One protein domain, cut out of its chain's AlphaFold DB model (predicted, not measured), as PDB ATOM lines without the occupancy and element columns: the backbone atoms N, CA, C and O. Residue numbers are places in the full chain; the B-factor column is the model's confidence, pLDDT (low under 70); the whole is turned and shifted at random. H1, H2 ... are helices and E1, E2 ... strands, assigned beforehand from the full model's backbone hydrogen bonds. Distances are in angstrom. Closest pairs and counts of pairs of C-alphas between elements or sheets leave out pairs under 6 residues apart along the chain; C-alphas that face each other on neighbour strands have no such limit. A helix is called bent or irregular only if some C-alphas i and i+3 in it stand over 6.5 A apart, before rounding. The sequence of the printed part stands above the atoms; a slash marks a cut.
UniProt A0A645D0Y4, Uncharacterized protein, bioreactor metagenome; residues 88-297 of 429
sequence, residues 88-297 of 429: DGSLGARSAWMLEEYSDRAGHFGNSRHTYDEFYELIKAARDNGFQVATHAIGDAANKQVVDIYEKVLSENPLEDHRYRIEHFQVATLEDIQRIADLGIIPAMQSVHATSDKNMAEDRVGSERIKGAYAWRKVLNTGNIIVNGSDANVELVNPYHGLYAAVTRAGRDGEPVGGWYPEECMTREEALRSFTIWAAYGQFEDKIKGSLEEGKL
ATOM      1  N   ASP A  88     149.460 115.997 109.186       98.56
ATOM      2  CA  ASP A  88     149.357 117.382 108.717       98.56
ATOM      3  C   ASP A  88     148.472 117.548 107.463       98.56
ATOM      4  O   ASP A  88     147.556 116.756 107.206       98.56
ATOM      5  N   GLY A  89     148.641 118.677 106.768       97.31
ATOM      6  CA  GLY A  89     147.969 119.005 105.513       97.31
ATOM      7  C   GLY A  89     148.908 118.952 104.307       97.31
ATOM      8  O   GLY A  89     149.757 118.075 104.219       97.31
ATOM      9  N   SER A  90     148.752 119.890 103.371       97.50
ATOM     10  CA  SER A  90     149.495 119.942 102.107       97.50
ATOM     11  C   SER A  90     150.330 121.211 101.966       97.50
ATOM     12  O   SER A  90     150.016 122.264 102.537       97.50
ATOM     13  N   LEU A  91     151.401 121.122 101.173       97.50
ATOM     14  CA  LEU A  91     152.324 122.234 100.938       97.50
ATOM     15  C   LEU A  91     151.632 123.398 100.212       97.50
ATOM     16  O   LEU A  91     151.746 124.552 100.631       97.50
ATOM     17  N   GLY A  92     150.843 123.095  99.175       96.06
ATOM     18  CA  GLY A  92     150.130 124.097  98.375       96.06
ATOM     19  C   GLY A  92     149.171 124.968  99.192       96.06
ATOM     20  O   GLY A  92     149.186 126.199  99.071       96.06
ATOM     21  N   ALA A  93     148.392 124.352 100.086       96.69
ATOM     22  CA  ALA A  93     147.462 125.049 100.979       96.69
ATOM     23  C   ALA A  93     148.153 125.721 102.182       96.69
ATOM     24  O   ALA A  93     147.495 126.393 102.981       96.69
ATOM     25  N   ARG A  94     149.475 125.553 102.318       98.00
ATOM     26  CA  ARG A  94     150.266 125.924 103.496       98.00
ATOM     27  C   ARG A  94     149.752 125.277 104.783       98.00
ATOM     28  O   ARG A  94     149.798 125.888 105.843       98.00
ATOM     29  N   SER A  95     149.187 124.078 104.704       98.31
ATOM     30  CA  SER A  95     148.680 123.353 105.873       98.31
ATOM     31  C   SER A  95     149.610 122.228 106.321       98.31
ATOM     32  O   SER A  95     149.437 121.741 107.435       98.31
ATOM     33  N   ALA A  96     150.614 121.868 105.514       98.56
ATOM     34  CA  ALA A  96     151.714 121.007 105.937       98.56
ATOM     35  C   ALA A  96     152.490 121.643 107.100       98.56
ATOM     36  O   ALA A  96     152.734 122.853 107.082       98.56
ATOM     37  N   TRP A  97     152.826 120.852 108.114       98.75
ATOM     38  CA  TRP A  97     153.358 121.364 109.375       98.75
ATOM     39  C   TRP A  97     154.882 121.458 109.340       98.75
ATOM     40  O   TRP A  97     155.570 120.454 109.161       98.75
ATOM     41  N   MET A  98     155.392 122.674 109.519       98.69
ATOM     42  CA  MET A  98     156.795 123.022 109.321       98.69
ATOM     43  C   MET A  98     157.517 123.348 110.634       98.69
ATOM     44  O   MET A  98     156.913 123.888 111.563       98.69
ATOM     45  N   LEU A  99     158.823 123.072 110.691       98.44
ATOM     46  CA  LEU A  99     159.709 123.444 111.804       98.44
ATOM     47  C   LEU A  99     159.930 124.960 111.866       98.44
ATOM     48  O   LEU A  99     160.012 125.544 112.946       98.44
ATOM     49  N   GLU A 100     159.994 125.594 110.697       98.25
ATOM     50  CA  GLU A 100     160.135 127.039 110.522       98.25
ATOM     51  C   GLU A 100     158.942 127.611 109.748       98.25
ATOM     52  O   GLU A 100     158.261 126.894 109.012       98.25
ATOM     53  N   GLU A 101     158.698 128.916 109.869       98.44
ATOM     54  CA  GLU A 101     157.608 129.578 109.148       98.44
ATOM     55  C   GLU A 101     157.717 129.373 107.627       98.44
ATOM     56  O   GLU A 101     158.806 129.199 107.075       98.44
ATOM     57  N   TYR A 102     156.589 129.385 106.924       98.62
ATOM     58  CA  TYR A 102     156.577 129.369 105.462       98.62
ATOM     59  C   TYR A 102     157.328 130.595 104.926       98.62
ATOM     60  O   TYR A 102     157.047 131.726 105.322       98.62
ATOM     61  N   SER A 103     158.253 130.381 103.990       98.50
ATOM     62  CA  SER A 103     159.125 131.431 103.443       98.50
ATOM     63  C   SER A 103     158.357 132.548 102.732       98.50
ATOM     64  O   SER A 103     158.823 133.683 102.689       98.50
ATOM     65  N   ASP A 104     157.155 132.258 102.236       97.81
ATOM     66  CA  ASP A 104     156.256 133.235 101.622       97.81
ATOM     67  C   ASP A 104     155.114 133.710 102.535       97.81
ATOM     68  O   ASP A 104     154.220 134.437 102.091       97.81
ATOM     69  N   ARG A 105     155.103 133.293 103.807       97.94
ATOM     70  CA  ARG A 105     154.061 133.655 104.771       97.94
ATOM     71  C   ARG A 105     154.600 133.662 106.203       97.94
ATOM     72  O   ARG A 105     154.450 132.694 106.945       97.94
ATOM     73  N   ALA A 106     155.134 134.815 106.601       98.00
ATOM     74  CA  ALA A 106     155.626 135.049 107.955       98.00
ATOM     75  C   ALA A 106     154.569 134.738 109.037       98.00
ATOM     76  O   ALA A 106     153.380 135.040 108.884       98.00
ATOM     77  N   GLY A 107     155.017 134.146 110.140       98.12
ATOM     78  CA  GLY A 107     154.232 133.730 111.300       98.12
ATOM     79  C   GLY A 107     153.375 132.480 111.087       98.12
ATOM     80  O   GLY A 107     152.610 132.123 111.981       98.12
ATOM     81  N   HIS A 108     153.454 131.826 109.925       98.44
ATOM     82  CA  HIS A 108     152.608 130.682 109.584       98.44
ATOM     83  C   HIS A 108     153.431 129.398 109.477       98.44
ATOM     84  O   HIS A 108     154.391 129.370 108.721       98.44
ATOM     85  N   PHE A 109     153.030 128.335 110.181       98.50
ATOM     86  CA  PHE A 109     153.774 127.065 110.283       98.50
ATOM     87  C   PHE A 109     152.980 125.851 109.765       98.50
ATOM     88  O   PHE A 109     153.470 124.731 109.817       98.50
ATOM     89  N   GLY A 110     151.751 126.047 109.276       98.19
ATOM     90  CA  GLY A 110     150.824 124.948 108.974       98.19
ATOM     91  C   GLY A 110     150.156 124.372 110.224       98.19
ATOM     92  O   GLY A 110     150.088 125.052 111.246       98.19
ATOM     93  N   ASN A 111     149.620 123.148 110.130       96.75
ATOM     94  CA  ASN A 111     148.788 122.560 111.185       96.75
ATOM     95  C   ASN A 111     149.221 121.127 111.520       96.75
ATOM     96  O   ASN A 111     149.188 120.263 110.647       96.75
ATOM     97  N   SER A 112     149.529 120.869 112.793       97.06
ATOM     98  CA  SER A 112     149.581 119.501 113.321       97.06
ATOM     99  C   SER A 112     148.169 118.991 113.617       97.06
ATOM    100  O   SER A 112     147.315 119.755 114.076       97.06
ATOM    101  N   ARG A 113     147.924 117.701 113.371       96.69
ATOM    102  CA  ARG A 113     146.682 117.010 113.748       96.69
ATOM    103  C   ARG A 113     146.730 116.377 115.135       96.69
ATOM    104  O   ARG A 113     145.672 116.160 115.718       96.69
ATOM    105  N   HIS A 114     147.923 116.087 115.650       96.69
ATOM    106  CA  HIS A 114     148.099 115.315 116.875       96.69
ATOM    107  C   HIS A 114     149.243 115.858 117.729       96.69
ATOM    108  O   HIS A 114     150.311 116.234 117.234       96.69
ATOM    109  N   THR A 115     149.052 115.837 119.045       97.81
ATOM    110  CA  THR A 115     150.179 115.951 119.973       97.81
ATOM    111  C   THR A 115     151.074 114.708 119.888       97.81
ATOM    112  O   THR A 115     150.685 113.677 119.334       97.81
ATOM    113  N   TYR A 116     152.293 114.797 120.432       98.00
ATOM    114  CA  TYR A 116     153.223 113.664 120.456       98.00
ATOM    115  C   TYR A 116     152.622 112.444 121.170       98.00
ATOM    116  O   TYR A 116     152.634 111.349 120.614       98.00
ATOM    117  N   ASP A 117     152.054 112.643 122.362       98.38
ATOM    118  CA  ASP A 117     151.520 111.551 123.186       98.38
ATOM    119  C   ASP A 117     150.285 110.900 122.547       98.38
ATOM    120  O   ASP A 117     150.182 109.676 122.517       98.38
ATOM    121  N   GLU A 118     149.376 111.697 121.971       98.19
ATOM    122  CA  GLU A 118     148.212 111.169 121.246       98.19
ATOM    123  C   GLU A 118     148.644 110.307 120.061       98.19
ATOM    124  O   GLU A 118     148.144 109.197 119.886       98.19
ATOM    125  N   PHE A 119     149.584 110.797 119.247       98.50
ATOM    126  CA  PHE A 119     150.015 110.055 118.070       98.50
ATOM    127  C   PHE A 119     150.839 108.813 118.433       98.50
ATOM    128  O   PHE A 119     150.685 107.771 117.798       98.50
ATOM    129  N   TYR A 120     151.645 108.875 119.497       98.69
ATOM    130  CA  TYR A 120     152.336 107.707 120.036       98.69
ATOM    131  C   TYR A 120     151.357 106.594 120.433       98.69
ATOM    132  O   TYR A 120     151.545 105.453 120.009       98.69
ATOM    133  N   GLU A 121     150.291 106.906 121.179       98.50
ATOM    134  CA  GLU A 121     149.299 105.893 121.567       98.50
ATOM    135  C   GLU A 121     148.549 105.322 120.353       98.50
ATOM    136  O   GLU A 121     148.279 104.123 120.322       98.50
ATOM    137  N   LEU A 122     148.280 106.126 119.317       98.38
ATOM    138  CA  LEU A 122     147.674 105.642 118.068       98.38
ATOM    139  C   LEU A 122     148.573 104.637 117.328       98.38
ATOM    140  O   LEU A 122     148.112 103.560 116.947       98.38
ATOM    141  N   ILE A 123     149.858 104.961 117.145       98.56
ATOM    142  CA  ILE A 123     150.816 104.072 116.465       98.56
ATOM    143  C   ILE A 123     151.064 102.805 117.280       98.56
ATOM    144  O   ILE A 123     151.113 101.705 116.726       98.56
ATOM    145  N   LYS A 124     151.187 102.945 118.600       98.19
ATOM    146  CA  LYS A 124     151.324 101.812 119.509       98.19
ATOM    147  C   LYS A 124     150.095 100.905 119.460       98.19
ATOM    148  O   LYS A 124     150.261  99.697 119.359       98.19
ATOM    149  N   ALA A 125     148.880 101.457 119.445       98.12
ATOM    150  CA  ALA A 125     147.656 100.668 119.328       98.12
ATOM    151  C   ALA A 125     147.602  99.868 118.016       98.12
ATOM    152  O   ALA A 125     147.313  98.673 118.049       98.12
ATOM    153  N   ALA A 126     147.934 100.480 116.873       98.12
ATOM    154  CA  ALA A 126     147.986  99.764 115.594       98.12
ATOM    155  C   ALA A 126     149.003  98.615 115.623       98.12
ATOM    156  O   ALA A 126     148.696  97.488 115.228       98.12
ATOM    157  N   ARG A 127     150.193  98.890 116.165       96.25
ATOM    158  CA  ARG A 127     151.253  97.898 116.337       96.25
ATOM    159  C   ARG A 127     150.829  96.741 117.236       96.25
ATOM    160  O   ARG A 127     151.039  95.586 116.873       96.25
ATOM    161  N   ASP A 128     150.281  97.038 118.410       96.50
ATOM    162  CA  ASP A 128     149.897  96.033 119.405       96.50
ATOM    163  C   ASP A 128     148.780  95.113 118.875       96.50
ATOM    164  O   ASP A 128     148.664  93.969 119.310       96.50
ATOM    165  N   ASN A 129     148.018  95.579 117.875       97.50
ATOM    166  CA  ASN A 129     147.021  94.797 117.136       97.50
ATOM    167  C   ASN A 129     147.557  94.166 115.833       97.50
ATOM    168  O   ASN A 129     146.788  93.599 115.059       97.50
ATOM    169  N   GLY A 130     148.870  94.222 115.590       96.69
ATOM    170  CA  GLY A 130     149.540  93.506 114.504       96.69
ATOM    171  C   GLY A 130     149.473  94.168 113.126       96.69
ATOM    172  O   GLY A 130     149.810  93.514 112.144       96.69
ATOM    173  N   PHE A 131     149.063  95.433 113.030       98.44
ATOM    174  CA  PHE A 131     148.982  96.144 111.753       98.44
ATOM    175  C   PHE A 131     150.298  96.841 111.383       98.44
ATOM    176  O   PHE A 131     151.001  97.394 112.232       98.44
ATOM    177  N   GLN A 132     150.587  96.895 110.080       98.56
ATOM    178  CA  GLN A 132     151.489  97.898 109.513       98.56
ATOM    179  C   GLN A 132     150.904  99.299 109.747       98.56
ATOM    180  O   GLN A 132     149.684  99.486 109.785       98.56
ATOM    181  N   VAL A 133     151.769 100.306 109.840       98.38
ATOM    182  CA  VAL A 133     151.352 101.709 109.839       98.38
ATOM    183  C   VAL A 133     151.899 102.443 108.619       98.38
ATOM    184  O   VAL A 133     153.063 102.274 108.243       98.38
ATOM    185  N   ALA A 134     151.040 103.257 108.013       98.69
ATOM    186  CA  ALA A 134     151.377 104.194 106.953       98.69
ATOM    187  C   ALA A 134     150.869 105.578 107.355       98.69
ATOM    188  O   ALA A 134     149.678 105.754 107.619       98.69
ATOM    189  N   THR A 135     151.749 106.572 107.438       98.88
ATOM    190  CA  THR A 135     151.378 107.904 107.930       98.88
ATOM    191  C   THR A 135     151.629 108.979 106.888       98.88
ATOM    192  O   THR A 135     152.757 109.163 106.452       98.88
ATOM    193  N   HIS A 136     150.590 109.734 106.530       98.81
ATOM    194  CA  HIS A 136     150.724 110.987 105.783       98.81
ATOM    195  C   HIS A 136     151.534 111.996 106.588       98.81
ATOM    196  O   HIS A 136     151.081 112.393 107.664       98.81
ATOM    197  N   ALA A 137     152.658 112.448 106.026       98.81
ATOM    198  CA  ALA A 137     153.435 113.580 106.520       98.81
ATOM    199  C   ALA A 137     154.112 114.340 105.365       98.81
ATOM    200  O   ALA A 137     154.960 113.808 104.643       98.81
ATOM    201  N   ILE A 138     153.744 115.613 105.186       98.81
ATOM    202  CA  ILE A 138     154.299 116.460 104.120       98.81
ATOM    203  C   ILE A 138     155.369 117.412 104.649       98.81
ATOM    204  O   ILE A 138     156.433 117.499 104.042       98.81
ATOM    205  N   GLY A 139     155.098 118.140 105.731       98.75
ATOM    206  CA  GLY A 139     156.022 119.134 106.276       98.75
ATOM    207  C   GLY A 139     157.146 118.523 107.116       98.75
ATOM    208  O   GLY A 139     157.027 117.410 107.630       98.75
ATOM    209  N   ASP A 140     158.250 119.251 107.280       98.75
ATOM    210  CA  ASP A 140     159.434 118.754 107.992       98.75
ATOM    211  C   ASP A 140     159.187 118.533 109.495       98.75
ATOM    212  O   ASP A 140     159.716 117.573 110.055       98.75
ATOM    213  N   ALA A 141     158.320 119.321 110.145       98.81
ATOM    214  CA  ALA A 141     157.927 119.062 111.536       98.81
ATOM    215  C   ALA A 141     157.042 117.818 111.665       98.81
ATOM    216  O   ALA A 141     157.216 117.039 112.605       98.81
ATOM    217  N   ALA A 142     156.130 117.604 110.712       98.81
ATOM    218  CA  ALA A 142     155.315 116.394 110.660       98.81
ATOM    219  C   ALA A 142     156.187 115.147 110.460       98.81
ATOM    220  O   ALA A 142     156.104 114.210 111.250       98.81
ATOM    221  N   ASN A 143     157.083 115.166 109.468       98.81
ATOM    222  CA  ASN A 143     158.016 114.069 109.214       98.81
ATOM    223  C   ASN A 143     158.874 113.768 110.446       98.81
ATOM    224  O   ASN A 143     158.959 112.613 110.859       98.81
ATOM    225  N   LYS A 144     159.428 114.798 111.095       98.81
ATOM    226  CA  LYS A 144     160.202 114.624 112.325       98.81
ATOM    227  C   LYS A 144     159.394 113.949 113.438       98.81
ATOM    228  O   LYS A 144     159.886 113.004 114.049       98.81
ATOM    229  N   GLN A 145     158.157 114.392 113.681       98.81
ATOM    230  CA  GLN A 145     157.283 113.785 114.690       98.81
ATOM    231  C   GLN A 145     157.016 112.302 114.390       98.81
ATOM    232  O   GLN A 145     157.079 111.477 115.303       98.81
ATOM    233  N   VAL A 146     156.751 111.953 113.126       98.88
ATOM    234  CA  VAL A 146     156.529 110.560 112.709       98.88
ATOM    235  C   VAL A 146     157.770 109.707 112.948       98.88
ATOM    236  O   VAL A 146     157.661 108.648 113.562       98.88
ATOM    237  N   VAL A 147     158.948 110.178 112.526       98.88
ATOM    238  CA  VAL A 147     160.214 109.456 112.724       98.88
ATOM    239  C   VAL A 147     160.501 109.256 114.214       98.88
ATOM    240  O   VAL A 147     160.792 108.134 114.623       98.88
ATOM    241  N   ASP A 148     160.348 110.299 115.037       98.81
ATOM    242  CA  ASP A 148     160.580 110.234 116.486       98.81
ATOM    243  C   ASP A 148     159.641 109.220 117.180       98.81
ATOM    244  O   ASP A 148     160.043 108.528 118.117       98.81
ATOM    245  N   ILE A 149     158.384 109.112 116.735       98.81
ATOM    246  CA  ILE A 149     157.410 108.166 117.304       98.81
ATOM    247  C   ILE A 149     157.652 106.743 116.815       98.81
ATOM    248  O   ILE A 149     157.601 105.813 117.621       98.81
ATOM    249  N   TYR A 150     157.944 106.553 115.527       98.69
ATOM    250  CA  TYR A 150     158.266 105.231 114.990       98.69
ATOM    251  C   TYR A 150     159.517 104.667 115.664       98.69
ATOM    252  O   TYR A 150     159.495 103.522 116.110       98.69
ATOM    253  N   GLU A 151     160.563 105.482 115.821       98.50
ATOM    254  CA  GLU A 151     161.780 105.120 116.553       98.50
ATOM    255  C   GLU A 151     161.467 104.695 117.991       98.50
ATOM    256  O   GLU A 151     161.880 103.617 118.424       98.50
ATOM    257  N   LYS A 152     160.680 105.496 118.725       98.50
ATOM    258  CA  LYS A 152     160.282 105.170 120.099       98.50
ATOM    259  C   LYS A 152     159.548 103.832 120.169       98.50
ATOM    260  O   LYS A 152     159.953 102.961 120.939       98.50
ATOM    261  N   VAL A 153     158.515 103.650 119.349       98.06
ATOM    262  CA  VAL A 153     157.693 102.433 119.328       98.06
ATOM    263  C   VAL A 153     158.529 101.195 118.973       98.06
ATOM    264  O   VAL A 153     158.401 100.164 119.633       98.06
ATOM    265  N   LEU A 154     159.417 101.298 117.979       96.88
ATOM    266  CA  LEU A 154     160.315 100.209 117.576       96.88
ATOM    267  C   LEU A 154     161.397  99.921 118.628       96.88
ATOM    268  O   LEU A 154     161.819  98.778 118.775       96.88
ATOM    269  N   SER A 155     161.842 100.925 119.387       96.94
ATOM    270  CA  SER A 155     162.827 100.726 120.458       96.94
ATOM    271  C   SER A 155     162.246  99.998 121.677       96.94
ATOM    272  O   SER A 155     162.926  99.182 122.297       96.94
ATOM    273  N   GLU A 156     160.983 100.269 122.014       97.12
ATOM    274  CA  GLU A 156     160.289  99.661 123.156       97.12
ATOM    275  C   GLU A 156     159.837  98.234 122.852       97.12
ATOM    276  O   GLU A 156     159.846  97.366 123.727       97.12
ATOM    277  N   ASN A 157     159.460  97.993 121.601       93.06
ATOM    278  CA  ASN A 157     159.073  96.695 121.094       93.06
ATOM    279  C   ASN A 157     159.698  96.548 119.693       93.06
ATOM    280  O   ASN A 157     159.169  97.106 118.735       93.06
ATOM    281  N   PRO A 158     160.836  95.849 119.546       94.06
ATOM    282  CA  PRO A 158     161.473  95.663 118.242       94.06
ATOM    283  C   PRO A 158     160.622  94.832 117.275       94.06
ATOM    284  O   PRO A 158     160.035  93.822 117.650       94.06
ATOM    285  N   LEU A 159     160.555  95.246 116.007       94.25
ATOM    286  CA  LEU A 159     160.008  94.451 114.901       94.25
ATOM    287  C   LEU A 159     160.919  94.619 113.692       94.25
ATOM    288  O   LEU A 159     161.000  95.710 113.141       94.25
ATOM    289  N   GLU A 160     161.607  93.544 113.314       90.25
ATOM    290  CA  GLU A 160     162.616  93.576 112.252       90.25
ATOM    291  C   GLU A 160     161.996  93.881 110.881       90.25
ATOM    292  O   GLU A 160     162.438  94.797 110.199       90.25
ATOM    293  N   ASP A 161     160.921  93.178 110.508       95.50
ATOM    294  CA  ASP A 161     160.210  93.394 109.240       95.50
ATOM    295  C   ASP A 161     158.915  94.193 109.461       95.50
ATOM    296  O   ASP A 161     157.809  93.690 109.283       95.50
ATOM    297  N   HIS A 162     159.041  95.435 109.940       97.50
ATOM    298  CA  HIS A 162     157.885  96.293 110.234       97.50
ATOM    299  C   HIS A 162     157.305  96.965 108.981       97.50
ATOM    300  O   HIS A 162     156.105  97.236 108.925       97.50
ATOM    301  N   ARG A 163     158.160  97.263 107.990       97.94
ATOM    302  CA  ARG A 163     157.836  97.979 106.740       97.94
ATOM    303  C   ARG A 163     156.971  99.219 106.947       97.94
ATOM    304  O   ARG A 163     156.127  99.524 106.113       97.94
ATOM    305  N   TYR A 164     157.137  99.920 108.064       98.62
ATOM    306  CA  TYR A 164     156.370 101.134 108.340       98.62
ATOM    307  C   TYR A 164     156.632 102.167 107.259       98.62
ATOM    308  O   TYR A 164     157.753 102.262 106.750       98.62
ATOM    309  N   ARG A 165     155.600 102.937 106.927       98.62
ATOM    310  CA  ARG A 165     155.652 103.875 105.816       98.62
ATOM    311  C   ARG A 165     155.374 105.302 106.235       98.62
ATOM    312  O   ARG A 165     154.502 105.560 107.062       98.62
ATOM    313  N   ILE A 166     156.070 106.223 105.582       98.88
ATOM    314  CA  ILE A 166     155.704 107.636 105.594       98.88
ATOM    315  C   ILE A 166     155.222 108.005 104.196       98.88
ATOM    316  O   ILE A 166     155.986 107.963 103.232       98.88
ATOM    317  N   GLU A 167     153.940 108.335 104.093       98.81
ATOM    318  CA  GLU A 167     153.304 108.767 102.857       98.81
ATOM    319  C   GLU A 167     153.669 110.221 102.559       98.81
ATOM    320  O   GLU A 167     153.695 111.077 103.447       98.81
ATOM    321  N   HIS A 168     153.930 110.481 101.282       98.44
ATOM    322  CA  HIS A 168     154.487 111.701 100.702       98.44
ATOM    323  C   HIS A 168     155.962 111.921 101.040       98.44
ATOM    324  O   HIS A 168     156.761 112.059 100.112       98.44
ATOM    325  N   PHE A 169     156.319 111.968 102.333       98.56
ATOM    326  CA  PHE A 169     157.668 112.302 102.827       98.56
ATOM    327  C   PHE A 169     158.274 113.491 102.053       98.56
ATOM    328  O   PHE A 169     159.397 113.460 101.548       98.56
ATOM    329  N   GLN A 170     157.438 114.512 101.843       97.75
ATOM    330  CA  GLN A 170     157.625 115.476 100.760       97.75
ATOM    331  C   GLN A 170     158.679 116.533 101.080       97.75
ATOM    332  O   GLN A 170     159.473 116.868 100.204       97.75
ATOM    333  N   VAL A 171     158.674 117.066 102.304       98.44
ATOM    334  CA  VAL A 171     159.660 118.009 102.837       98.44
ATOM    335  C   VAL A 171     160.227 117.397 104.110       98.44
ATOM    336  O   VAL A 171     159.532 117.303 105.119       98.44
ATOM    337  N   ALA A 172     161.485 116.972 104.067       98.25
ATOM    338  CA  ALA A 172     162.165 116.362 105.202       98.25
ATOM    339  C   ALA A 172     163.484 117.077 105.494       98.25
ATOM    340  O   ALA A 172     164.096 117.689 104.614       98.25
ATOM    341  N   THR A 173     163.955 116.980 106.735       98.62
ATOM    342  CA  THR A 173     165.324 117.392 107.047       98.62
ATOM    343  C   THR A 173     166.313 116.376 106.465       98.62
ATOM    344  O   THR A 173     165.997 115.196 106.297       98.62
ATOM    345  N   LEU A 174     167.542 116.811 106.158       98.00
ATOM    346  CA  LEU A 174     168.591 115.887 105.696       98.00
ATOM    347  C   LEU A 174     168.942 114.834 106.757       98.00
ATOM    348  O   LEU A 174     169.334 113.724 106.410       98.00
ATOM    349  N   GLU A 175     168.790 115.185 108.034       98.44
ATOM    350  CA  GLU A 175     168.949 114.260 109.152       98.44
ATOM    351  C   GLU A 175     167.860 113.182 109.124       98.44
ATOM    352  O   GLU A 175     168.180 111.997 109.147       98.44
ATOM    353  N   ASP A 176     166.588 113.566 108.981       98.69
ATOM    354  CA  ASP A 176     165.480 112.606 108.958       98.69
ATOM    355  C   ASP A 176     165.523 111.687 107.726       98.69
ATOM    356  O   ASP A 176     165.150 110.522 107.835       98.69
ATOM    357  N   ILE A 177     166.056 112.153 106.584       98.81
ATOM    358  CA  ILE A 177     166.337 111.297 105.414       98.81
ATOM    359  C   ILE A 177     167.300 110.150 105.771       98.81
ATOM    360  O   ILE A 177     167.095 109.019 105.325       98.81
ATOM    361  N   GLN A 178     168.336 110.413 106.574       98.50
ATOM    362  CA  GLN A 178     169.238 109.360 107.046       98.50
ATOM    363  C   GLN A 178     168.562 108.487 108.109       98.50
ATOM    364  O   GLN A 178     168.640 107.262 108.034       98.50
ATOM    365  N   ARG A 179     167.836 109.099 109.052       98.56
ATOM    366  CA  ARG A 179     167.175 108.370 110.146       98.56
ATOM    367  C   ARG A 179     166.169 107.340 109.643       98.56
ATOM    368  O   ARG A 179     166.158 106.227 110.157       98.56
ATOM    369  N   ILE A 180     165.359 107.654 108.625       98.62
ATOM    370  CA  ILE A 180     164.419 106.660 108.078       98.62
ATOM    371  C   ILE A 180     165.136 105.440 107.492       98.62
ATOM    372  O   ILE A 180     164.615 104.334 107.586       98.62
ATOM    373  N   ALA A 181     166.334 105.617 106.927       98.25
ATOM    374  CA  ALA A 181     167.125 104.516 106.392       98.25
ATOM    375  C   ALA A 181     167.693 103.638 107.510       98.25
ATOM    376  O   ALA A 181     167.561 102.418 107.455       98.25
ATOM    377  N   ASP A 182     168.246 104.262 108.554       97.75
ATOM    378  CA  ASP A 182     168.791 103.562 109.721       97.75
ATOM    379  C   ASP A 182     167.707 102.762 110.468       97.75
ATOM    380  O   ASP A 182     167.980 101.695 111.019       97.75
ATOM    381  N   LEU A 183     166.468 103.264 110.455       97.81
ATOM    382  CA  LEU A 183     165.305 102.647 111.094       97.81
ATOM    383  C   LEU A 183     164.545 101.660 110.196       97.81
ATOM    384  O   LEU A 183     163.608 101.038 110.682       97.81
ATOM    385  N   GLY A 184     164.884 101.530 108.908       98.00
ATOM    386  CA  GLY A 184     164.136 100.682 107.964       98.00
ATOM    387  C   GLY A 184     162.736 101.205 107.595       98.00
ATOM    388  O   GLY A 184     161.902 100.454 107.085       98.00
ATOM    389  N   ILE A 185     162.459 102.490 107.835       98.69
ATOM    390  CA  ILE A 185     161.193 103.150 107.491       98.69
ATOM    391  C   ILE A 185     161.170 103.460 105.991       98.69
ATOM    392  O   ILE A 185     162.110 104.033 105.442       98.69
ATOM    393  N   ILE A 186     160.067 103.114 105.328       98.81
ATOM    394  CA  ILE A 186     159.916 103.203 103.875       98.81
ATOM    395  C   ILE A 186     159.219 104.524 103.503       98.81
ATOM    396  O   ILE A 186     158.056 104.722 103.857       98.81
ATOM    397  N   PRO A 187     159.861 105.428 102.750       98.62
ATOM    398  CA  PRO A 187     159.193 106.608 102.223       98.62
ATOM    399  C   PRO A 187     158.369 106.241 100.979       98.62
ATOM    400  O   PRO A 187     158.869 105.624 100.030       98.62
ATOM    401  N   ALA A 188     157.101 106.646 100.969       98.19
ATOM    402  CA  ALA A 188     156.219 106.544  99.815       98.19
ATOM    403  C   ALA A 188     156.074 107.921  99.150       98.19
ATOM    404  O   ALA A 188     155.309 108.763  99.611       98.19
ATOM    405  N   MET A 189     156.821 108.162  98.069       97.62
ATOM    406  CA  MET A 189     156.985 109.487  97.457       97.62
ATOM    407  C   MET A 189     156.462 109.493  96.018       97.62
ATOM    408  O   MET A 189     156.982 108.772  95.168       97.62
ATOM    409  N   GLN A 190     155.460 110.327  95.733       97.50
ATOM    410  CA  GLN A 190     154.797 110.383  94.427       97.50
ATOM    411  C   GLN A 190     155.597 111.273  93.483       97.50
ATOM    412  O   GLN A 190     155.755 112.474  93.720       97.50
ATOM    413  N   SER A 191     156.114 110.707  92.393       97.00
ATOM    414  CA  SER A 191     156.992 111.465  91.496       97.00
ATOM    415  C   SER A 191     156.289 112.588  90.737       97.00
ATOM    416  O   SER A 191     156.900 113.623  90.465       97.00
ATOM    417  N   VAL A 192     155.002 112.422  90.443       96.25
ATOM    418  CA  VAL A 192     154.176 113.450  89.791       96.25
ATOM    419  C   VAL A 192     154.077 114.735  90.621       96.25
ATOM    420  O   VAL A 192     154.210 115.818  90.045       96.25
ATOM    421  N   HIS A 193     153.999 114.637  91.958       97.00
ATOM    422  CA  HIS A 193     153.897 115.804  92.846       97.00
ATOM    423  C   HIS A 193     155.060 116.776  92.661       97.00
ATOM    424  O   HIS A 193     154.837 117.980  92.614       97.00
ATOM    425  N   ALA A 194     156.293 116.292  92.457       95.12
ATOM    426  CA  ALA A 194     157.427 117.192  92.236       95.12
ATOM    427  C   ALA A 194     157.223 118.081  91.002       95.12
ATOM    428  O   ALA A 194     157.569 119.258  91.009       95.12
ATOM    429  N   THR A 195     156.655 117.531  89.929       95.25
ATOM    430  CA  THR A 195     156.447 118.273  88.679       95.25
ATOM    431  C   THR A 195     155.214 119.174  88.707       95.25
ATOM    432  O   THR A 195     155.196 120.174  87.980       95.25
ATOM    433  N   SER A 196     154.230 118.861  89.552       95.25
ATOM    434  CA  SER A 196     153.050 119.694  89.810       95.25
ATOM    435  C   SER A 196     153.375 120.864  90.743       95.25
ATOM    436  O   SER A 196     153.008 122.006  90.464       95.25
ATOM    437  N   ASP A 197     154.164 120.615  91.789       96.31
ATOM    438  CA  ASP A 197     154.514 121.606  92.808       96.31
ATOM    439  C   ASP A 197     155.717 122.484  92.438       96.31
ATOM    440  O   ASP A 197     155.964 123.483  93.118       96.31
ATOM    441  N   LYS A 198     156.461 122.170  91.365       95.06
ATOM    442  CA  LYS A 198     157.709 122.865  90.980       95.06
ATOM    443  C   LYS A 198     157.609 124.395  90.924       95.06
ATOM    444  O   LYS A 198     158.578 125.084  91.217       95.06
ATOM    445  N   ASN A 199     156.438 124.929  90.571       94.00
ATOM    446  CA  ASN A 199     156.198 126.371  90.430       94.00
ATOM    447  C   ASN A 199     155.896 127.074  91.765       94.00
ATOM    448  O   ASN A 199     155.554 128.251  91.774       94.00
ATOM    449  N   MET A 200     155.908 126.336  92.874       96.38
ATOM    450  CA  MET A 200     155.372 126.787  94.153       96.38
ATOM    451  C   MET A 200     156.221 126.332  95.340       96.38
ATOM    452  O   MET A 200     156.358 127.079  96.304       96.38
ATOM    453  N   ALA A 201     156.802 125.133  95.281       97.62
ATOM    454  CA  ALA A 201     157.476 124.519  96.417       97.62
ATOM    455  C   ALA A 201     158.595 125.395  97.003       97.62
ATOM    456  O   ALA A 201     158.610 125.618  98.213       97.62
ATOM    457  N   GLU A 202     159.493 125.928  96.166       97.25
ATOM    458  CA  GLU A 202     160.620 126.747  96.636       97.25
ATOM    459  C   GLU A 202     160.157 128.076  97.248       97.25
ATOM    460  O   GLU A 202     160.703 128.484  98.271       97.25
ATOM    461  N   ASP A 203     159.085 128.690  96.738       97.69
ATOM    462  CA  ASP A 203     158.492 129.878  97.368       97.69
ATOM    463  C   ASP A 203     158.010 129.573  98.796       97.69
ATOM    464  O   ASP A 203     158.125 130.409  99.692       97.69
ATOM    465  N   ARG A 204     157.469 128.370  99.038       98.19
ATOM    466  CA  ARG A 204     156.940 127.988 100.358       98.19
ATOM    467  C   ARG A 204     158.022 127.670 101.372       98.19
ATOM    468  O   ARG A 204     157.856 128.028 102.535       98.19
ATOM    469  N   VAL A 205     159.076 126.963 100.969       98.12
ATOM    470  CA  VAL A 205     160.066 126.421 101.919       98.12
ATOM    471  C   VAL A 205     161.424 127.121 101.851       98.12
ATOM    472  O   VAL A 205     162.220 127.012 102.783       98.12
ATOM    473  N   GLY A 206     161.686 127.888 100.798       97.94
ATOM    474  CA  GLY A 206     162.946 128.588 100.588       97.94
ATOM    475  C   GLY A 206     164.093 127.677 100.146       97.94
ATOM    476  O   GLY A 206     164.025 126.446 100.207       97.94
ATOM    477  N   SER A 207     165.191 128.311  99.732       96.88
ATOM    478  CA  SER A 207     166.339 127.666  99.079       96.88
ATOM    479  C   SER A 207     167.090 126.646  99.940       96.88
ATOM    480  O   SER A 207     167.820 125.807  99.415       96.88
ATOM    481  N   GLU A 208     166.960 126.720 101.265       97.06
ATOM    482  CA  GLU A 208     167.635 125.788 102.171       97.06
ATOM    483  C   GLU A 208     166.804 124.529 102.422       97.06
ATOM    484  O   GLU A 208     167.312 123.424 102.238       97.06
ATOM    485  N   ARG A 209     165.514 124.667 102.758       97.44
ATOM    486  CA  ARG A 209     164.644 123.511 103.037       97.44
ATOM    487  C   ARG A 209     164.265 122.739 101.777       97.44
ATOM    488  O   ARG A 209     164.081 121.527 101.848       97.44
ATOM    489  N   ILE A 210     164.242 123.388 100.606       98.06
ATOM    490  CA  ILE A 210     163.979 122.695  99.335       98.06
ATOM    491  C   ILE A 210     165.015 121.595  99.043       98.06
ATOM    492  O   ILE A 210     164.698 120.618  98.376       98.06
ATOM    493  N   LYS A 211     166.227 121.676  99.617       97.69
ATOM    494  CA  LYS A 211     167.278 120.652  99.459       97.69
ATOM    495  C   LYS A 211     166.876 119.282 100.012       97.69
ATOM    496  O   LYS A 211     167.414 118.276  99.543       97.69
ATOM    497  N   GLY A 212     165.990 119.255 101.008       97.75
ATOM    498  CA  GLY A 212     165.399 118.043 101.581       97.75
ATOM    499  C   GLY A 212     163.975 117.763 101.091       97.75
ATOM    500  O   GLY A 212     163.369 116.779 101.507       97.75
ATOM    501  N   ALA A 213     163.436 118.599 100.198       97.50
ATOM    502  CA  ALA A 213     162.127 118.391  99.598       97.50
ATOM    503  C   ALA A 213     162.242 117.628  98.276       97.50
ATOM    504  O   ALA A 213     163.135 117.901  97.475       97.50
ATOM    505  N   TYR A 214     161.336 116.679  98.026       97.62
ATOM    506  CA  TYR A 214     161.340 115.855  96.807       97.62
ATOM    507  C   TYR A 214     162.703 115.199  96.502       97.62
ATOM    508  O   TYR A 214     163.052 114.989  95.334       97.62
ATOM    509  N   ALA A 215     163.479 114.904  97.550       97.44
ATOM    510  CA  ALA A 215     164.900 114.574  97.482       97.44
ATOM    511  C   ALA A 215     165.152 113.069  97.254       97.44
ATOM    512  O   ALA A 215     165.800 112.392  98.058       97.44
ATOM    513  N   TRP A 216     164.599 112.525  96.165       97.88
ATOM    514  CA  TRP A 216     164.641 111.088  95.869       97.88
ATOM    515  C   TRP A 216     166.053 110.522  95.753       97.88
ATOM    516  O   TRP A 216     166.303 109.432  96.259       97.88
ATOM    517  N   ARG A 217     166.993 111.232  95.115       98.44
ATOM    518  CA  ARG A 217     168.372 110.743  94.995       98.44
ATOM    519  C   ARG A 217     169.034 110.702  96.362       98.44
ATOM    520  O   ARG A 217     169.751 109.746  96.646       98.44
ATOM    521  N   LYS A 218     168.785 111.697  97.218       98.62
ATOM    522  CA  LYS A 218     169.314 111.689  98.591       98.62
ATOM    523  C   LYS A 218     168.788 110.496  99.382       98.62
ATOM    524  O   LYS A 218     169.597 109.805  99.983       98.62
ATOM    525  N   VAL A 219     167.486 110.217  99.308       98.69
ATOM    526  CA  VAL A 219     166.867 109.034  99.933       98.69
ATOM    527  C   VAL A 219     167.465 107.734  99.388       98.69
ATOM    528  O   VAL A 219     167.874 106.884 100.164       98.69
ATOM    529  N   LEU A 220     167.591 107.575  98.070       98.75
ATOM    530  CA  LEU A 220     168.169 106.354  97.486       98.75
ATOM    531  C   LEU A 220     169.648 106.164  97.865       98.75
ATOM    532  O   LEU A 220     170.105 105.039  98.061       98.75
ATOM    533  N   ASN A 221     170.407 107.254  98.004       98.62
ATOM    534  CA  ASN A 221     171.824 107.206  98.367       98.62
ATOM    535  C   ASN A 221     172.077 106.753  99.813       98.62
ATOM    536  O   ASN A 221     173.195 106.331 100.108       98.62
ATOM    537  N   THR A 222     171.083 106.810 100.705       98.50
ATOM    538  CA  THR A 222     171.204 106.226 102.053       98.50
ATOM    539  C   THR A 222     171.065 104.699 102.038       98.50
ATOM    540  O   THR A 222     171.311 104.050 103.051       98.50
ATOM    541  N   GLY A 223     170.696 104.113 100.893       98.00
ATOM    542  CA  GLY A 223     170.375 102.694 100.748       98.00
ATOM    543  C   GLY A 223     168.892 102.377 100.952       98.00
ATOM    544  O   GLY A 223     168.507 101.215 100.823       98.00
ATOM    545  N   ASN A 224     168.060 103.384 101.237       98.19
ATOM    546  CA  ASN A 224     166.619 103.204 101.339       98.19
ATOM    547  C   ASN A 224     165.980 103.024  99.948       98.19
ATOM    548  O   ASN A 224     166.521 103.451  98.926       98.19
ATOM    549  N   ILE A 225     164.813 102.389  99.908       98.31
ATOM    550  CA  ILE A 225     163.972 102.296  98.710       98.31
ATOM    551  C   ILE A 225     162.955 103.442  98.697       98.31
ATOM    552  O   ILE A 225     162.761 104.127  99.696       98.31
ATOM    553  N   ILE A 226     162.257 103.619  97.577       98.62
ATOM    554  CA  ILE A 226     161.098 104.515  97.493       98.62
ATOM    555  C   ILE A 226     159.913 103.731  96.939       98.62
ATOM    556  O   ILE A 226     160.018 103.107  95.882       98.62
ATOM    557  N   VAL A 227     158.778 103.786  97.632       98.38
ATOM    558  CA  VAL A 227     157.494 103.326  97.092       98.38
ATOM    559  C   VAL A 227     156.861 104.486  96.334       98.38
ATOM    560  O   VAL A 227     156.732 105.578  96.874       98.38
ATOM    561  N   ASN A 228     156.483 104.282  95.079       97.56
ATOM    562  CA  ASN A 228     155.909 105.344  94.257       97.56
ATOM    563  C   ASN A 228     154.434 105.062  93.938       97.56
ATOM    564  O   ASN A 228     153.936 103.953  94.133       97.56
ATOM    565  N   GLY A 229     153.730 106.088  93.479       96.00
ATOM    566  CA  GLY A 229     152.303 106.059  93.186       96.00
ATOM    567  C   GLY A 229     151.828 107.415  92.675       96.00
ATOM    568  O   GLY A 229     152.613 108.359  92.587       96.00
ATOM    569  N   SER A 230     150.547 107.509  92.326       95.56
ATOM    570  CA  SER A 230     149.957 108.757  91.836       95.56
ATOM    571  C   SER A 230     149.265 109.580  92.918       95.56
ATOM    572  O   SER A 230     149.099 110.766  92.705       95.56
ATOM    573  N   ASP A 231     148.837 108.984  94.037       95.88
ATOM    574  CA  ASP A 231     147.871 109.628  94.953       95.88
ATOM    575  C   ASP A 231     146.580 110.040  94.213       95.88
ATOM    576  O   ASP A 231     146.009 111.112  94.409       95.88
ATOM    577  N   ALA A 232     146.134 109.198  93.271       94.19
ATOM    578  CA  ALA A 232     144.899 109.464  92.544       94.19
ATOM    579  C   ALA A 232     143.715 109.504  93.533       94.19
ATOM    580  O   ALA A 232     143.624 108.675  94.429       94.19
ATOM    581  N   ASN A 233     142.777 110.439  93.397       89.31
ATOM    582  CA  ASN A 233     142.566 111.342  92.260       89.31
ATOM    583  C   ASN A 233     143.137 112.767  92.427       89.31
ATOM    584  O   ASN A 233     142.689 113.666  91.711       89.31
ATOM    585  N   VAL A 234     144.097 112.994  93.335       92.50
ATOM    586  CA  VAL A 234     144.818 114.279  93.423       92.50
ATOM    587  C   VAL A 234     145.591 114.529  92.127       92.50
ATOM    588  O   VAL A 234     145.472 115.600  91.532       92.50
ATOM    589  N   GLU A 235     146.308 113.510  91.654       94.75
ATOM    590  CA  GLU A 235     146.961 113.486  90.343       94.75
ATOM    591  C   GLU A 235     146.331 112.445  89.412       94.75
ATOM    592  O   GLU A 235     145.558 111.569  89.817       94.75
ATOM    593  N   LEU A 236     146.700 112.519  88.130       94.31
ATOM    594  CA  LEU A 236     146.306 111.525  87.136       94.31
ATOM    595  C   LEU A 236     146.908 110.153  87.466       94.31
ATOM    596  O   LEU A 236     148.084 110.025  87.800       94.31
ATOM    597  N   VAL A 237     146.101 109.106  87.300       95.69
ATOM    598  CA  VAL A 237     146.458 107.733  87.690       95.69
ATOM    599  C   VAL A 237     147.458 107.048  86.748       95.69
ATOM    600  O   VAL A 237     148.003 105.994  87.066       95.69
ATOM    601  N   ASN A 238     147.720 107.632  85.578       97.06
ATOM    602  CA  ASN A 238     148.597 107.052  84.569       97.06
ATOM    603  C   ASN A 238     150.047 106.907  85.110       97.06
ATOM    604  O   ASN A 238     150.745 107.914  85.275       97.06
ATOM    605  N   PRO A 239     150.563 105.676  85.320       97.81
ATOM    606  CA  PRO A 239     151.867 105.461  85.947       97.81
ATOM    607  C   PRO A 239     153.019 105.955  85.074       97.81
ATOM    608  O   PRO A 239     154.087 106.286  85.584       97.81
ATOM    609  N   TYR A 240     152.818 106.065  83.759       98.25
ATOM    610  CA  TYR A 240     153.839 106.571  82.850       98.25
ATOM    611  C   TYR A 240     154.110 108.063  83.051       98.25
ATOM    612  O   TYR A 240     155.218 108.523  82.770       98.25
ATOM    613  N   HIS A 241     153.149 108.817  83.600       97.94
ATOM    614  CA  HIS A 241     153.372 110.200  84.029       97.94
ATOM    615  C   HIS A 241     154.340 110.236  85.216       97.94
ATOM    616  O   HIS A 241     155.315 110.987  85.191       97.94
ATOM    617  N   GLY A 242     154.140 109.355  86.200       98.06
ATOM    618  CA  GLY A 242     155.040 109.197  87.342       98.06
ATOM    619  C   GLY A 242     156.423 108.681  86.952       98.06
ATOM    620  O   GLY A 242     157.431 109.246  87.382       98.06
ATOM    621  N   LEU A 243     156.508 107.667  86.090       98.69
ATOM    622  CA  LEU A 243     157.783 107.157  85.579       98.69
ATOM    623  C   LEU A 243     158.556 108.233  84.808       98.69
ATOM    624  O   LEU A 243     159.771 108.335  84.956       98.69
ATOM    625  N   TYR A 244     157.866 109.053  84.011       98.38
ATOM    626  CA  TYR A 244     158.469 110.184  83.311       98.38
ATOM    627  C   TYR A 244     158.967 111.259  84.286       98.38
ATOM    628  O   TYR A 244     160.122 111.685  84.186       98.38
ATOM    629  N   ALA A 245     158.144 111.658  85.259       98.31
ATOM    630  CA  ALA A 245     158.512 112.644  86.274       98.31
ATOM    631  C   ALA A 245     159.705 112.177  87.127       98.31
ATOM    632  O   ALA A 245     160.605 112.963  87.407       98.31
ATOM    633  N   ALA A 246     159.772 110.886  87.466       98.38
ATOM    634  CA  ALA A 246     160.863 110.312  88.253       98.38
ATOM    635  C   ALA A 246     162.223 110.400  87.539       98.38
ATOM    636  O   ALA A 246     163.236 110.682  88.180       98.38
ATOM    637  N   VAL A 247     162.255 110.171  86.220       98.44
ATOM    638  CA  VAL A 247     163.515 110.099  85.453       98.44
ATOM    639  C   VAL A 247     163.922 111.411  84.789       98.44
ATOM    640  O   VAL A 247     165.082 111.569  84.416       98.44
ATOM    641  N   THR A 248     162.979 112.335  84.590       97.94
ATOM    642  CA  THR A 248     163.245 113.616  83.911       97.94
ATOM    643  C   THR A 248     163.080 114.827  84.807       97.94
ATOM    644  O   THR A 248     163.656 115.869  84.509       97.94
ATOM    645  N   ARG A 249     162.252 114.721  85.852       97.56
ATOM    646  CA  ARG A 249     161.793 115.842  86.682       97.56
ATOM    647  C   ARG A 249     161.210 117.013  85.890       97.56
ATOM    648  O   ARG A 249     161.190 118.144  86.370       97.56
ATOM    649  N   ALA A 250     160.715 116.746  84.686       96.62
ATOM    650  CA  ALA A 250     160.003 117.700  83.853       96.62
ATOM    651  C   ALA A 250     158.498 117.409  83.885       96.62
ATOM    652  O   ALA A 250     158.073 116.264  84.024       96.62
ATOM    653  N   GLY A 251     157.688 118.453  83.730       95.00
ATOM    654  CA  GLY A 251     156.254 118.326  83.505       95.00
ATOM    655  C   GLY A 251     155.952 117.651  82.170       95.00
ATOM    656  O   GLY A 251     156.817 117.516  81.299       95.00
ATOM    657  N   ARG A 252     154.701 117.219  81.989       93.38
ATOM    658  CA  ARG A 252     154.251 116.548  80.759       93.38
ATOM    659  C   ARG A 252     154.399 117.417  79.506       93.38
ATOM    660  O   ARG A 252     154.559 116.893  78.409       93.38
ATOM    661  N   ASP A 253     154.419 118.730  79.678       91.50
ATOM    662  CA  ASP A 253     154.737 119.725  78.655       91.50
ATOM    663  C   ASP A 253     156.222 119.769  78.249       91.50
ATOM    664  O   ASP A 253     156.560 120.376  77.232       91.50
ATOM    665  N   GLY A 254     157.093 119.088  78.995       92.50
ATOM    666  CA  GLY A 254     158.542 119.080  78.813       92.50
ATOM    667  C   GLY A 254     159.284 120.101  79.677       92.50
ATOM    668  O   GLY A 254     160.505 120.182  79.560       92.50
ATOM    669  N   GLU A 255     158.589 120.850  80.542       93.69
ATOM    670  CA  GLU A 255     159.174 121.980  81.267       93.69
ATOM    671  C   GLU A 255     159.409 121.705  82.768       93.69
ATOM    672  O   GLU A 255     158.590 121.054  83.430       93.69
ATOM    673  N   PRO A 256     160.481 122.257  83.363       95.44
ATOM    674  CA  PRO A 256     161.535 123.032  82.709       95.44
ATOM    675  C   PRO A 256     162.452 122.138  81.865       95.44
ATOM    676  O   PRO A 256     162.689 120.977  82.208       95.44
ATOM    677  N   VAL A 257     163.013 122.695  80.790       93.38
ATOM    678  CA  VAL A 257     164.069 122.021  80.019       93.38
ATOM    679  C   VAL A 257     165.200 121.576  80.951       93.38
ATOM    680  O   VAL A 257     165.806 122.386  81.649       93.38
ATOM    681  N   GLY A 258     165.503 120.278  80.935       94.12
ATOM    682  CA  GLY A 258     166.527 119.673  81.791       94.12
ATOM    683  C   GLY A 258     166.024 119.186  83.152       94.12
ATOM    684  O   GLY A 258     166.779 118.493  83.819       94.12
ATOM    685  N   GLY A 259     164.771 119.465  83.523       96.88
ATOM    686  CA  GLY A 259     164.153 118.997  84.765       96.88
ATOM    687  C   GLY A 259     164.336 119.936  85.958       96.88
ATOM    688  O   GLY A 259     165.264 120.739  86.017       96.88
ATOM    689  N   TRP A 260     163.421 119.848  86.923       97.31
ATOM    690  CA  TRP A 260     163.467 120.597  88.180       97.31
ATOM    691  C   TRP A 260     164.285 119.830  89.228       97.31
ATOM    692  O   TRP A 260     163.867 118.750  89.638       97.31
ATOM    693  N   TYR A 261     165.435 120.370  89.653       97.25
ATOM    694  CA  TYR A 261     166.452 119.672  90.468       97.25
ATOM    695  C   TYR A 261     166.889 118.323  89.860       97.25
ATOM    696  O   TYR A 261     166.638 117.266  90.445       97.25
ATOM    697  N   PRO A 262     167.504 118.316  88.661       97.25
ATOM    698  CA  PRO A 262     167.828 117.090  87.923       97.25
ATOM    699  C   PRO A 262     168.791 116.138  88.645       97.25
ATOM    700  O   PRO A 262     168.824 114.946  88.347       97.25
ATOM    701  N   GLU A 263     169.565 116.627  89.609       97.81
ATOM    702  CA  GLU A 263     170.381 115.801  90.495       97.81
ATOM    703  C   GLU A 263     169.546 114.833  91.354       97.81
ATOM    704  O   GLU A 263     170.063 113.809  91.797       97.81
ATOM    705  N   GLU A 264     168.252 115.110  91.532       98.38
ATOM    706  CA  GLU A 264     167.292 114.254  92.231       98.38
ATOM    707  C   GLU A 264     166.573 113.252  91.313       98.38
ATOM    708  O   GLU A 264     165.621 112.596  91.740       98.38
ATOM    709  N   CYS A 265     166.976 113.135  90.043       98.31
ATOM    710  CA  CYS A 265     166.408 112.148  89.127       98.31
ATOM    711  C   CYS A 265     166.715 110.710  89.571       98.31
ATOM    712  O   CYS A 265     167.831 110.357  89.981       98.31
ATOM    713  N   MET A 266     165.727 109.839  89.385       98.69
ATOM    714  CA  MET A 266     165.920 108.394  89.392       98.69
ATOM    715  C   MET A 266     166.484 107.930  88.045       98.69
ATOM    716  O   MET A 266     166.226 108.514  86.991       98.69
ATOM    717  N   THR A 267     167.220 106.826  88.059       98.69
ATOM    718  CA  THR A 267     167.435 106.026  86.852       98.69
ATOM    719  C   THR A 267     166.122 105.350  86.446       98.69
ATOM    720  O   THR A 267     165.208 105.194  87.257       98.69
ATOM    721  N   ARG A 268     166.022 104.895  85.191       98.62
ATOM    722  CA  ARG A 268     164.847 104.134  84.725       98.62
ATOM    723  C   ARG A 268     164.610 102.871  85.540       98.62
ATOM    724  O   ARG A 268     163.470 102.546  85.839       98.62
ATOM    725  N   GLU A 269     165.677 102.172  85.913       98.75
ATOM    726  CA  GLU A 269     165.555 100.954  86.709       98.75
ATOM    727  C   GLU A 269     165.007 101.248  88.111       98.75
ATOM    728  O   GLU A 269     164.074 100.581  88.547       98.75
ATOM    729  N   GLU A 270     165.535 102.265  88.796       98.81
ATOM    730  CA  GLU A 270     165.027 102.686  90.111       98.81
ATOM    731  C   GLU A 270     163.561 103.129  90.019       98.81
ATOM    732  O   GLU A 270     162.736 102.691  90.820       98.81
ATOM    733  N   ALA A 271     163.210 103.927  89.004       98.75
ATOM    734  CA  ALA A 271     161.833 104.350  88.774       98.75
ATOM    735  C   ALA A 271     160.906 103.146  88.529       98.75
ATOM    736  O   ALA A 271     159.867 103.038  89.179       98.75
ATOM    737  N   LEU A 272     161.295 102.193  87.678       98.75
ATOM    738  CA  LEU A 272     160.510 100.980  87.436       98.75
ATOM    739  C   LEU A 272     160.344 100.149  88.711       98.75
ATOM    740  O   LEU A 272     159.228  99.734  89.024       98.75
ATOM    741  N   ARG A 273     161.420  99.941  89.481       98.81
ATOM    742  CA  ARG A 273     161.366  99.225  90.767       98.81
ATOM    743  C   ARG A 273     160.415  99.914  91.747       98.81
ATOM    744  O   ARG A 273     159.626  99.220  92.383       98.81
ATOM    745  N   SER A 274     160.427 101.249  91.808       98.75
ATOM    746  CA  SER A 274     159.571 102.051  92.699       98.75
ATOM    747  C   SER A 274     158.067 101.872  92.459       98.75
ATOM    748  O   SER A 274     157.293 101.914  93.412       98.75
ATOM    749  N   PHE A 275     157.663 101.591  91.215       98.62
ATOM    750  CA  PHE A 275     156.277 101.289  90.827       98.62
ATOM    751  C   PHE A 275     155.951  99.784  90.814       98.62
ATOM    752  O   PHE A 275     154.800  99.411  90.598       98.62
ATOM    753  N   THR A 276     156.939  98.906  91.015       98.81
ATOM    754  CA  THR A 276     156.774  97.446  90.904       98.81
ATOM    755  C   THR A 276     157.245  96.731  92.169       98.81
ATOM    756  O   THR A 276     156.501  96.650  93.144       98.81
ATOM    757  N   ILE A 277     158.469  96.204  92.193       98.75
ATOM    758  CA  ILE A 277     158.953  95.349  93.280       98.75
ATOM    759  C   ILE A 277     159.127  96.091  94.609       98.75
ATOM    760  O   ILE A 277     158.891  95.499  95.656       98.75
ATOM    761  N   TRP A 278     159.481  97.379  94.606       98.81
ATOM    762  CA  TRP A 278     159.561  98.168  95.843       98.81
ATOM    763  C   TRP A 278     158.173  98.505  96.382       98.81
ATOM    764  O   TRP A 278     157.952  98.397  97.584       98.81
ATOM    765  N   ALA A 279     157.213  98.802  95.504       98.38
ATOM    766  CA  ALA A 279     155.807  98.927  95.881       98.38
ATOM    767  C   ALA A 279     155.240  97.609  96.443       98.38
ATOM    768  O   ALA A 279     154.516  97.623  97.438       98.38
ATOM    769  N   ALA A 280     155.594  96.460  95.858       98.56
ATOM    770  CA  ALA A 280     155.244  95.143  96.393       98.56
ATOM    771  C   ALA A 280     155.930  94.874  97.745       98.56
ATOM    772  O   ALA A 280     155.307  94.345  98.663       98.56
ATOM    773  N   TYR A 281     157.184  95.297  97.912       98.75
ATOM    774  CA  TYR A 281     157.890  95.202  99.188       98.75
ATOM    775  C   TYR A 281     157.202  96.040 100.267       98.75
ATOM    776  O   TYR A 281     156.889  95.511 101.327       98.75
ATOM    777  N   GLY A 282     156.856  97.299  99.990       98.19
ATOM    778  CA  GLY A 282     156.171  98.180 100.944       98.19
ATOM    779  C   GLY A 282     154.783  97.711 101.396       98.19
ATOM    780  O   GLY A 282     154.211  98.324 102.292       98.19
ATOM    781  N   GLN A 283     154.243  96.644 100.800       96.88
ATOM    782  CA  GLN A 283     152.947  96.054 101.141       96.88
ATOM    783  C   GLN A 283     153.036  94.561 101.523       96.88
ATOM    784  O   GLN A 283     152.027  93.874 101.530       96.88
ATOM    785  N   PHE A 284     154.233  94.045 101.837       98.31
ATOM    786  CA  PHE A 284     154.470  92.634 102.211       98.31
ATOM    787  C   PHE A 284     154.266  91.584 101.104       98.31
ATOM    788  O   PHE A 284     154.215  90.388 101.377       98.31
ATOM    789  N   GLU A 285     154.225  91.997  99.836       98.00
ATOM    790  CA  GLU A 285     153.867  91.121  98.713       98.00
ATOM    791  C   GLU A 285     155.002  90.929  97.682       98.00
ATOM    792  O   GLU A 285     154.794  90.334  96.624       98.00
ATOM    793  N   ASP A 286     156.243  91.338  97.985       98.19
ATOM    794  CA  ASP A 286     157.418  91.158  97.104       98.19
ATOM    795  C   ASP A 286     157.775  89.691  96.812       98.19
ATOM    796  O   ASP A 286     158.512  89.402  95.866       98.19
ATOM    797  N   LYS A 287     157.263  88.749  97.611       98.00
ATOM    798  CA  LYS A 287     157.427  87.306  97.379       98.00
ATOM    799  C   LYS A 287     156.427  86.734  96.387       98.00
ATOM    800  O   LYS A 287     156.714  85.693  95.809       98.00
ATOM    801  N   ILE A 288     155.307  87.416  96.157       98.00
ATOM    802  CA  ILE A 288     154.232  86.928  95.288       98.00
ATOM    803  C   ILE A 288     154.020  87.799  94.050       98.00
ATOM    804  O   ILE A 288     153.463  87.305  93.078       98.00
ATOM    805  N   LYS A 289     154.470  89.060  94.031       98.00
ATOM    806  CA  LYS A 289     154.332  89.961  92.872       98.00
ATOM    807  C   LYS A 289     155.463  90.992  92.788       98.00
ATOM    808  O   LYS A 289     156.418  90.962  93.563       98.00
ATOM    809  N   GLY A 290     155.369  91.890  91.808       97.56
ATOM    810  CA  GLY A 290     156.315  92.992  91.588       97.56
ATOM    811  C   GLY A 290     157.499  92.655  90.673       97.56
ATOM    812  O   GLY A 290     158.228  93.558  90.277       97.56
ATOM    813  N   SER A 291     157.675  91.389  90.294       98.31
ATOM    814  CA  SER A 291     158.632  90.945  89.275       98.31
ATOM    815  C   SER A 291     158.114  89.697  88.556       98.31
ATOM    816  O   SER A 291     157.247  88.987  89.069       98.31
ATOM    817  N   LEU A 292     158.651  89.432  87.361       97.62
ATOM    818  CA  LEU A 292     158.346  88.244  86.562       97.62
ATOM    819  C   LEU A 292     159.355  87.134  86.865       97.62
ATOM    820  O   LEU A 292     160.368  86.994  86.184       97.62
ATOM    821  N   GLU A 293     159.076  86.364  87.912       97.94
ATOM    822  CA  GLU A 293     159.899  85.242  88.374       97.94
ATOM    823  C   GLU A 293     159.022  83.998  88.562       97.94
ATOM    824  O   GLU A 293     157.829  84.103  88.851       97.94
ATOM    825  N   GLU A 294     159.603  82.808  88.397       97.56
ATOM    826  CA  GLU A 294     158.885  81.556  88.645       97.56
ATOM    827  C   GLU A 294     158.353  81.514  90.088       97.56
ATOM    828  O   GLU A 294     159.066  81.831  91.038       97.56
ATOM    829  N   GLY A 295     157.079  81.139  90.246       96.62
ATOM    830  CA  GLY A 295     156.393  81.087  91.541       96.62
ATOM    831  C   GLY A 295     155.648  82.366  91.937       96.62
ATOM    832  O   GLY A 295     154.863  82.318  92.882       96.62
ATOM    833  N   LYS A 296     155.830  83.481  91.217       98.50
ATOM    834  CA  LYS A 296     155.047  84.711  91.419       98.50
ATOM    835  C   LYS A 296     153.764  84.726  90.588       98.50
ATOM    836  O   LYS A 296     153.619  83.998  89.605       98.50
ATOM    837  N   LEU A 297     152.829  85.576  90.999       98.31
ATOM    838  CA  LEU A 297     151.585  85.861  90.297       98.31
ATOM    839  C   LEU A 297     151.890  86.403  88.897       98.31
ATOM    840  O   LEU A 297     152.758  87.259  88.721       98.31
TER     841      LEU A 297
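What this domain is: This is residues 88 to 297 of the 429 residues of an uncharacterized protein of bioreactor metagenome (UniProt A0A645D0Y4). A small parallel sheet, E1 E2 E3, stands near the middle, with H1 and H2 packed on one of its faces by E1 and H3 next to H2. Away from H1 and H2, the hairpin of H7 and H8, with H4 across H7, makes a second group of helices, and long loops join or trail from the parts. The 210 printed residues hold nine named helices and three named strands, in the order H1 E1 H2 E2 H3 E3 H4 H5 H6 H7 H8 H9; the class is mostly helix, though just 100 residues are in named elements. The whole is compact, with a radius of gyration of the C-alphas of 16.9 A and spans of 50 by 45 by 30 A.

Where its parts are: Start at Asp 88 and pass residues 88 to 115, which hold no named element. Find C-alpha 116 at (153.223, 113.664, 120.456), where H1 begins and runs 18.0 A to residue 128. E1, residues 132 to 137, covers 16.1 A. H2 starts at C-alpha 140, (159.434, 118.754, 107.992), and runs 24.4 A to residue 156. Then come E2 at 165 to 168, H3 at 174 to 182, E3 at 186 to 188, H4 at 191 to 197, H5 at 201 to 212 and H6 at 216 to 221. H5 is irregular: C-alphas 204 and 207 are 9.5 A apart. H7, 239 to 248, covers 14.1 A; H8 is 268 to 275, and H9, 277 to 281, ends at (157.890, 95.202, 99.188).

How they stand to each other: In the sheet, N 135 and O 165 of E1 and E2 are 3.0 A apart, and N 168 and O 188 of E2 and E3 2.8 A, within hydrogen-bond range. E1, H2, E2 and E2, H3, E3 are strand-helix-strand units, parallel neighbour strands with a helix between, each with a right-handed crossover. H1 and H2 make two layers with the sheet, helices on one face; H2 lies over E1 at a height of 10.2 A. H1 touches H2 at Tyr 120 and Ile 149, C-alphas 5.8 A apart. The hub, H3, touches H2 at a shallow tilt of 28 degrees, C-alphas 144 and 176 being closest at 6.6 A. H3 also touches H6, closest at C-alphas 177 and 219, 6.0 A, and only just touches H5, only at their ends, with 3 pairs within 8 A. H4 and H7 touch about perpendicular, 74 degrees, with C-alphas 192 and 242 closest at 5.0 A. H7 and H8 form a hairpin, with C-alphas 243 and 271 closest at 5.9 A. H9 only grazes the sheet. Every O i to N i+4 pair is within hydrogen-bond range in H1, H2, H6, H7, H8 and H9, against 4 of 5 in H3, 2 of 3 in H4 and 3 of 8 in H5, where 5 of 9 O i to N i+3 pairs are.

The domain as a whole: The two C-alphas farthest apart, of Gly 107 and Glu 294, are 57.1 A apart. The printed part has no cut. The links H6 to H7 and H7 to H8 are long, with 17 and 19 residues. Mean pLDDT of the printed part is 97.6, and no printed residue is under 70.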